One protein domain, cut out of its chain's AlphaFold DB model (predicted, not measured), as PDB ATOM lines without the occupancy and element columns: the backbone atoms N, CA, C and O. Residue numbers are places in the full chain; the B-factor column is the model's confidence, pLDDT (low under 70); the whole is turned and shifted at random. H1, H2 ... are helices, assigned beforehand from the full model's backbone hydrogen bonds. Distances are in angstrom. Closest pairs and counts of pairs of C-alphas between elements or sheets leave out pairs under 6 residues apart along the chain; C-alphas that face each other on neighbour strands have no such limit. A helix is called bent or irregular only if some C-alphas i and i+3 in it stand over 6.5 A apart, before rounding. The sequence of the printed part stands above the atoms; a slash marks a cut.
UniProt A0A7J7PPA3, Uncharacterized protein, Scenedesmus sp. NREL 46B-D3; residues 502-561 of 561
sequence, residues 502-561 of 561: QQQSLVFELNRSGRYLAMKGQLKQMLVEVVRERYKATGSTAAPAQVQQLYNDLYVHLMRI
ATOM      1  N   GLN A 502     -48.750 -18.620  56.880       70.56
ATOM      2  CA  GLN A 502     -49.788 -17.631  56.552       70.56
ATOM      3  C   GLN A 502     -49.860 -17.365  55.043       70.56
ATOM      4  O   GLN A 502     -50.932 -17.159  54.480       70.56
ATOM      5  N   GLN A 503     -48.716 -17.422  54.356       75.94
ATOM      6  CA  GLN A 503     -48.689 -17.356  52.895       75.94
ATOM      7  C   GLN A 503     -49.352 -18.586  52.265       75.94
ATOM      8  O   GLN A 503     -50.138 -18.446  51.331       75.94
ATOM      9  N   GLN A 504     -49.076 -19.787  52.782       80.56
ATOM     10  CA  GLN A 504     -49.693 -21.019  52.286       80.56
ATOM     11  C   GLN A 504     -51.208 -21.050  52.521       80.56
ATOM     12  O   GLN A 504     -51.936 -21.470  51.621       80.56
ATOM     13  N   SER A 505     -51.697 -20.572  53.673       80.19
ATOM     14  CA  SER A 505     -53.138 -20.497  53.944       80.19
ATOM     15  C   SER A 505     -53.837 -19.487  53.035       80.19
ATOM     16  O   SER A 505     -54.840 -19.832  52.412       80.19
ATOM     17  N   LEU A 506     -53.271 -18.287  52.859       82.50
ATOM     18  CA  LEU A 506     -53.826 -17.276  51.959       82.50
ATOM     19  C   LEU A 506     -53.846 -17.766  50.504       82.50
ATOM     20  O   LEU A 506     -54.849 -17.624  49.811       82.50
ATOM     21  N   VAL A 507     -52.769 -18.403  50.031       82.81
ATOM     22  CA  VAL A 507     -52.719 -18.994  48.682       82.81
ATOM     23  C   VAL A 507     -53.749 -20.116  48.535       82.81
ATOM     24  O   VAL A 507     -54.396 -20.225  47.489       82.81
ATOM     25  N   PHE A 508     -53.943 -20.941  49.565       85.12
ATOM     26  CA  PHE A 508     -54.968 -21.981  49.566       85.12
ATOM     27  C   PHE A 508     -56.380 -21.386  49.488       85.12
ATOM     28  O   PHE A 508     -57.186 -21.840  48.676       85.12
ATOM     29  N   GLU A 509     -56.676 -20.335  50.252       84.75
ATOM     30  CA  GLU A 509     -57.968 -19.642  50.220       84.75
ATOM     31  C   GLU A 509     -58.226 -18.928  48.891       84.75
ATOM     32  O   GLU A 509     -59.321 -19.028  48.330       84.75
ATOM     33  N   LEU A 510     -57.217 -18.261  48.331       84.62
ATOM     34  CA  LEU A 510     -57.303 -17.614  47.021       84.62
ATOM     35  C   LEU A 510     -57.537 -18.624  45.890       84.62
ATOM     36  O   LEU A 510     -58.271 -18.327  44.943       84.62
ATOM     37  N   ASN A 511     -56.957 -19.822  45.992       86.06
ATOM     38  CA  ASN A 511     -57.196 -20.912  45.046       86.06
ATOM     39  C   ASN A 511     -58.577 -21.550  45.242       86.06
ATOM     40  O   ASN A 511     -59.303 -21.737  44.267       86.06
ATOM     41  N   ARG A 512     -58.979 -21.833  46.488       87.94
ATOM     42  CA  ARG A 512     -60.286 -22.426  46.817       87.94
ATOM     43  C   ARG A 512     -61.451 -21.511  46.436       87.94
ATOM     44  O   ARG A 512     -62.474 -21.995  45.965       87.94
ATOM     45  N   SER A 513     -61.304 -20.202  46.635       85.06
ATOM     46  CA  SER A 513     -62.316 -19.197  46.275       85.06
ATOM     47  C   SER A 513     -62.352 -18.869  44.777       85.06
ATOM     48  O   SER A 513     -63.229 -18.128  44.337       85.06
ATOM     49  N   GLY A 514     -61.395 -19.371  43.988       85.19
ATOM     50  CA  GLY A 514     -61.259 -19.055  42.565       85.19
ATOM     51  C   GLY A 514     -60.744 -17.640  42.269       85.19
ATOM     52  O   GLY A 514     -60.542 -17.300  41.101       85.19
ATOM     53  N   ARG A 515     -60.474 -16.815  43.293       85.56
ATOM     54  CA  ARG A 515     -59.988 -15.432  43.135       85.56
ATOM     55  C   ARG A 515     -58.629 -15.368  42.447       85.56
ATOM     56  O   ARG A 515     -58.433 -14.522  41.579       85.56
ATOM     57  N   TYR A 516     -57.730 -16.306  42.747       85.69
ATOM     58  CA  TYR A 516     -56.430 -16.387  42.076       85.69
ATOM     59  C   TYR A 516     -56.575 -16.599  40.559       85.69
ATOM     60  O   TYR A 516     -55.901 -15.949  39.757       85.69
ATOM     61  N   LEU A 517     -57.502 -17.473  40.150       86.31
ATOM     62  CA  LEU A 517     -57.769 -17.744  38.739       86.31
ATOM     63  C   LEU A 517     -58.391 -16.525  38.042       86.31
ATOM     64  O   LEU A 517     -58.014 -16.216  36.912       86.31
ATOM     65  N   ALA A 518     -59.289 -15.808  38.725       86.25
ATOM     66  CA  ALA A 518     -59.885 -14.573  38.226       86.25
ATOM     67  C   ALA A 518     -58.835 -13.462  38.035       86.25
ATOM     68  O   ALA A 518     -58.763 -12.880  36.953       86.25
ATOM     69  N   MET A 519     -57.963 -13.233  39.026       86.56
ATOM     70  CA  MET A 519     -56.853 -12.271  38.939       86.56
ATOM     71  C   MET A 519     -55.905 -12.617  37.782       86.56
ATOM     72  O   MET A 519     -55.562 -11.760  36.969       86.56
ATOM     73  N   LYS A 520     -55.531 -13.895  37.643       85.94
ATOM     74  CA  LYS A 520     -54.697 -14.374  36.530       85.94
ATOM     75  C   LYS A 520     -55.379 -14.177  35.172       85.94
ATOM     76  O   LYS A 520     -54.712 -13.815  34.203       85.94
ATOM     77  N   GLY A 521     -56.692 -14.398  35.092       86.69
ATOM     78  CA  GLY A 521     -57.497 -14.151  33.895       86.69
ATOM     79  C   GLY A 521     -57.525 -12.673  33.501       86.69
ATOM     80  O   GLY A 521     -57.249 -12.350  32.346       86.69
ATOM     81  N   GLN A 522     -57.763 -11.783  34.469       86.00
ATOM     82  CA  GLN A 522     -57.746 -10.330  34.270       86.00
ATOM     83  C   GLN A 522     -56.372  -9.838  33.803       86.00
ATOM     84  O   GLN A 522     -56.279  -9.132  32.800       86.00
ATOM     85  N   LEU A 523     -55.290 -10.268  34.463       87.00
ATOM     86  CA  LEU A 523     -53.927  -9.909  34.064       87.00
ATOM     87  C   LEU A 523     -53.595 -10.410  32.657       87.00
ATOM     88  O   LEU A 523     -52.990  -9.681  31.874       87.00
ATOM     89  N   LYS A 524     -54.032 -11.623  32.301       84.44
ATOM     90  CA  LYS A 524     -53.845 -12.173  30.955       84.44
ATOM     91  C   LYS A 524     -54.582 -11.344  29.902       84.44
ATOM     92  O   LYS A 524     -54.009 -11.068  28.851       84.44
ATOM     93  N   GLN A 525     -55.824 -10.939  30.167       81.06
ATOM     94  CA  GLN A 525     -56.607 -10.118  29.243       81.06
ATOM     95  C   GLN A 525     -55.968  -8.737  29.040       81.06
ATOM     96  O   GLN A 525     -55.748  -8.330  27.902       81.06
ATOM     97  N   MET A 526     -55.573  -8.072  30.127       83.19
ATOM     98  CA  MET A 526     -54.893  -6.775  30.072       83.19
ATOM     99  C   MET A 526     -53.537  -6.865  29.360       83.19
ATOM    100  O   MET A 526     -53.181  -5.979  28.589       83.19
ATOM    101  N   LEU A 527     -52.790  -7.956  29.548       81.81
ATOM    102  CA  LEU A 527     -51.530  -8.174  28.838       81.81
ATOM    103  C   LEU A 527     -51.748  -8.335  27.327       81.81
ATOM    104  O   LEU A 527     -50.992  -7.781  26.533       81.81
ATOM    105  N   VAL A 528     -52.806  -9.043  26.916       80.56
ATOM    106  CA  VAL A 528     -53.192  -9.144  25.499       80.56
ATOM    107  C   VAL A 528     -53.550  -7.770  24.930       80.56
ATOM    108  O   VAL A 528     -53.214  -7.488  23.783       80.56
ATOM    109  N   GLU A 529     -54.173  -6.889  25.714       81.50
ATOM    110  CA  GLU A 529     -54.456  -5.508  25.301       81.50
ATOM    111  C   GLU A 529     -53.185  -4.665  25.146       81.50
ATOM    112  O   GLU A 529     -53.043  -3.986  24.129       81.50
ATOM    113  N   VAL A 530     -52.230  -4.769  26.078       82.06
ATOM    114  CA  VAL A 530     -50.903  -4.126  25.977       82.06
ATOM    115  C   VAL A 530     -50.182  -4.566  24.709       82.06
ATOM    116  O   VAL A 530     -49.669  -3.744  23.949       82.06
ATOM    117  N   VAL A 531     -50.172  -5.874  24.457       76.25
ATOM    118  CA  VAL A 531     -49.584  -6.458  23.254       76.25
ATOM    119  C   VAL A 531     -50.319  -5.929  22.019       76.25
ATOM    120  O   VAL A 531     -49.697  -5.398  21.108       76.25
ATOM    121  N   ARG A 532     -51.652  -5.963  21.989       77.81
ATOM    122  CA  ARG A 532     -52.440  -5.496  20.840       77.81
ATOM    123  C   ARG A 532     -52.238  -4.010  20.534       77.81
ATOM    124  O   ARG A 532     -52.175  -3.653  19.359       77.81
ATOM    125  N   GLU A 533     -52.139  -3.154  21.548       79.94
ATOM    126  CA  GLU A 533     -51.848  -1.725  21.385       79.94
ATOM    127  C   GLU A 533     -50.444  -1.510  20.797       79.94
ATOM    128  O   GLU A 533     -50.290  -0.786  19.811       79.94
ATOM    129  N   ARG A 534     -49.433  -2.226  21.311       71.12
ATOM    130  CA  ARG A 534     -48.058  -2.186  20.783       71.12
ATOM    131  C   ARG A 534     -47.959  -2.691  19.341       71.12
ATOM    132  O   ARG A 534     -47.220  -2.118  18.546       71.12
ATOM    133  N   TYR A 535     -48.735  -3.704  18.964       60.94
ATOM    134  CA  TYR A 535     -48.737  -4.237  17.598       60.94
ATOM    135  C   TYR A 535     -49.528  -3.376  16.611       60.94
ATOM    136  O   TYR A 535     -49.081  -3.198  15.480       60.94
ATOM    137  N   LYS A 536     -50.660  -2.784  17.026       62.38
ATOM    138  CA  LYS A 536     -51.380  -1.793  16.205       62.38
ATOM    139  C   LYS A 536     -50.514  -0.568  15.902       62.38
ATOM    140  O   LYS A 536     -50.633  -0.017  14.815       62.38
ATOM    141  N   ALA A 537     -49.626  -0.186  16.820       54.81
ATOM    142  CA  ALA A 537     -48.653   0.879  16.596       54.81
ATOM    143  C   ALA A 537     -47.510   0.487  15.633       54.81
ATOM    144  O   ALA A 537     -46.917   1.372  15.025       54.81
ATOM    145  N   THR A 538     -47.212  -0.811  15.463       53.62
ATOM    146  CA  THR A 538     -46.053  -1.296  14.674       53.62
ATOM    147  C   THR A 538     -46.425  -1.849  13.282       53.62
ATOM    148  O   THR A 538     -45.555  -2.274  12.530       53.62
ATOM    149  N   GLY A 539     -47.704  -1.834  12.888       52.09
ATOM    150  CA  GLY A 539     -48.128  -2.015  11.488       52.09
ATOM    151  C   GLY A 539     -47.836  -3.366  10.809       52.09
ATOM    152  O   GLY A 539     -47.876  -3.423   9.584       52.09
ATOM    153  N   SER A 540     -47.564  -4.452  11.542       47.69
ATOM    154  CA  SER A 540     -47.171  -5.741  10.944       47.69
ATOM    155  C   SER A 540     -48.103  -6.891  11.344       47.69
ATOM    156  O   SER A 540     -48.242  -7.228  12.520       47.69
ATOM    157  N   THR A 541     -48.763  -7.502  10.358       51.91
ATOM    158  CA  THR A 541     -49.510  -8.760  10.495       51.91
ATOM    159  C   THR A 541     -48.527  -9.934  10.514       51.91
ATOM    160  O   THR A 541     -47.933 -10.250   9.483       51.91
ATOM    161  N   ALA A 542     -48.334 -10.571  11.672       52.06
ATOM    162  CA  ALA A 542     -47.253 -11.538  11.894       52.06
ATOM    163  C   ALA A 542     -47.687 -13.019  11.817       52.06
ATOM    164  O   ALA A 542     -48.737 -13.412  12.325       52.06
ATOM    165  N   ALA A 543     -46.818 -13.839  11.211       59.25
ATOM    166  CA  ALA A 543     -46.882 -15.300  11.104       59.25
ATOM    167  C   ALA A 543     -46.599 -16.011  12.455       59.25
ATOM    168  O   ALA A 543     -45.896 -15.452  13.302       59.25
ATOM    169  N   PRO A 544     -47.063 -17.263  12.671       58.84
ATOM    170  CA  PRO A 544     -47.046 -17.928  13.986       58.84
ATOM    171  C   PRO A 544     -45.657 -18.107  14.632       58.84
ATOM    172  O   PRO A 544     -45.566 -18.138  15.855       58.84
ATOM    173  N   ALA A 545     -44.565 -18.149  13.860       59.38
ATOM    174  CA  ALA A 545     -43.204 -18.249  14.406       59.38
ATOM    175  C   ALA A 545     -42.736 -16.967  15.127       59.38
ATOM    176  O   ALA A 545     -42.016 -17.039  16.122       59.38
ATOM    177  N   GLN A 546     -43.190 -15.794  14.673       58.12
ATOM    178  CA  GLN A 546     -42.846 -14.510  15.296       58.12
ATOM    179  C   GLN A 546     -43.567 -14.320  16.635       58.12
ATOM    180  O   GLN A 546     -43.044 -13.662  17.528       58.12
ATOM    181  N   VAL A 547     -44.726 -14.961  16.821       58.94
ATOM    182  CA  VAL A 547     -45.491 -14.917  18.076       58.94
ATOM    183  C   VAL A 547     -44.715 -15.579  19.225       58.94
ATOM    184  O   VAL A 547     -44.692 -15.048  20.334       58.94
ATOM    185  N   GLN A 548     -44.029 -16.699  18.967       60.78
ATOM    186  CA  GLN A 548     -43.256 -17.428  19.981       60.78
ATOM    187  C   GLN A 548     -42.030 -16.636  20.459       60.78
ATOM    188  O   GLN A 548     -41.771 -16.544  21.658       60.78
ATOM    189  N   GLN A 549     -41.297 -16.032  19.518       64.69
ATOM    190  CA  GLN A 549     -40.132 -15.195  19.812       64.69
ATOM    191  C   GLN A 549     -40.531 -13.950  20.616       64.69
ATOM    192  O   GLN A 549     -39.803 -13.515  21.503       64.69
ATOM    193  N   LEU A 550     -41.747 -13.454  20.391       59.47
ATOM    194  CA  LEU A 550     -42.255 -12.259  21.045       59.47
ATOM    195  C   LEU A 550     -42.825 -12.511  22.445       59.47
ATOM    196  O   LEU A 550     -42.688 -11.652  23.312       59.47
ATOM    197  N   TYR A 551     -43.378 -13.697  22.721       63.94
ATOM    198  CA  TYR A 551     -43.616 -14.121  24.108       63.94
ATOM    199  C   TYR A 551     -42.309 -14.156  24.909       63.94
ATOM    200  O   TYR A 551     -42.305 -13.784  26.080       63.94
ATOM    201  N   ASN A 552     -41.207 -14.547  24.262       68.88
ATOM    202  CA  ASN A 552     -39.881 -14.555  24.867       68.88
ATOM    203  C   ASN A 552     -39.380 -13.130  25.160       68.88
ATOM    204  O   ASN A 552     -38.975 -12.851  26.285       68.88
ATOM    205  N   ASP A 553     -39.486 -12.206  24.201       65.62
ATOM    206  CA  ASP A 553     -39.076 -10.807  24.403       65.62
ATOM    207  C   ASP A 553     -39.936 -10.085  25.453       65.62
ATOM    208  O   ASP A 553     -39.418  -9.336  26.285       65.62
ATOM    209  N   LEU A 554     -41.247 -10.351  25.475       65.88
ATOM    210  CA  LEU A 554     -42.162  -9.810  26.483       65.88
ATOM    211  C   LEU A 554     -41.822 -10.333  27.886       65.88
ATOM    212  O   LEU A 554     -41.832  -9.565  28.847       65.88
ATOM    213  N   TYR A 555     -41.492 -11.623  28.000       66.62
ATOM    214  CA  TYR A 555     -41.074 -12.241  29.256       66.62
ATOM    215  C   TYR A 555     -39.755 -11.645  29.765       66.62
ATOM    216  O   TYR A 555     -39.662 -11.267  30.931       66.62
ATOM    217  N   VAL A 556     -38.763 -11.475  28.884       68.12
ATOM    218  CA  VAL A 556     -37.479 -10.841  29.226       68.12
ATOM    219  C   VAL A 556     -37.674  -9.392  29.665       68.12
ATOM    220  O   VAL A 556     -37.019  -8.949  30.606       68.12
ATOM    221  N   HIS A 557     -38.571  -8.645  29.020       64.38
ATOM    222  CA  HIS A 557     -38.806  -7.249  29.375       64.38
ATOM    223  C   HIS A 557     -39.554  -7.094  30.705       64.38
ATOM    224  O   HIS A 557     -39.170  -6.247  31.507       64.38
ATOM    225  N   LEU A 558     -40.563  -7.932  30.966       61.19
ATOM    226  CA  LEU A 558     -41.290  -7.950  32.241       61.19
ATOM    227  C   LEU A 558     -40.416  -8.401  33.422       61.19
ATOM    228  O   LEU A 558     -40.676  -7.977  34.537       61.19
ATOM    229  N   MET A 559     -39.396  -9.231  33.181       59.44
ATOM    230  CA  MET A 559     -38.444  -9.701  34.201       59.44
ATOM    231  C   MET A 559     -37.276  -8.733  34.466       59.44
ATOM    232  O   MET A 559     -36.513  -8.947  35.405       59.44
ATOM    233  N   ARG A 560     -37.067  -7.722  33.609       48.59
ATOM    234  CA  ARG A 560     -35.977  -6.732  33.741       48.59
ATOM    235  C   ARG A 560     -36.383  -5.454  34.475       48.59
ATOM    236  O   ARG A 560     -35.517  -4.623  34.738       48.59
ATOM    237  N   ILE A 561     -37.675  -5.292  34.724       44.09
ATOM    238  CA  ILE A 561     -38.268  -4.260  35.578       44.09
ATOM    239  C   ILE A 561     -38.461  -4.898  36.950       44.09
ATOM    240  O   ILE A 561     -38.209  -4.196  37.951       44.09
TER     241      ILE A 561
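AT A GLANCE: This is residues 502 to 561 of the 561 residues of an uncharacterized protein of Scenedesmus sp. NREL 46B-D3 (UniProt A0A7J7PPA3). One long straight helix, H2, makes the long axis of an open frame, with a shorter helix at each of its ends: H1 meets the beginning of H2 at a corner, nearly square to it, and H3, after a turn of the backbone beyond the other end of H2, slants partly back along its length without packing on it. The contacts are few, and the three helices form no bundle and no common core. The printed part has 60 residues with three named helices, in the order H1, H2, H3, and no named strand; the class is all helix. The whole is only just extended, close to loose, with a radius of gyration of the C-alphas of 15.8 A, and its C-alphas span 46 by 21 by 20 A.

IN THESE COORDINATES: H1 takes residues 502 to 512 and is 15.1 A from first to last C-alpha, beginning with C-alpha 502 at (-49.788, -17.631, 56.552). After two residues H2 follows, residues 515 to 538, the longest helix with 24 residues and 34.7 A; C-alpha 515 is at (-59.988, -15.432, 43.135). Five residues later comes H3, residues 544 to 558, 21.6 A long, which ends with C-alpha 558 at (-41.290, -7.950, 32.241). The three helices are not bent.

HOW THE PARTS SIT: H1 and H2 are close but not clearly touching, with 2 pairs of C-alphas within 8 A. Their closest C-alphas, those of Leu 510 and Tyr 516, are 5.2 A apart. Their lines are about perpendicular, at 79 degrees, and their centres are 24.5 A apart. H2 and H3 are apart, though they follow each other in the chain. H1 and H3 are apart too. In H1 and H2 every O i to N i+4 pair is within hydrogen-bond range; in H3 this holds for 9 of 11 pairs.

THE WHOLE: The C-alphas of Gln 502 and Gly 539 are the two farthest apart, at 47.7 A, and the first and last printed C-alphas, those of Gln 502 and Ile 561, are 27.4 A apart. Residues 520 to 526, which belong to H2, stand free. Residues 532 to 549, of which 532 to 538 belong to H2 and 544 to 549 to H3, stand free too, and so do residues 555 to 561, of which 555 to 558 belong to H3. The links from H1 to H2 and from H2 to H3 are tight. The printed part has no cut and ends at residue 561, the chain's last residue. The mean pLDDT of the printed part is 72.0; the model's confidence is low, under 70, in residues 535 to 561.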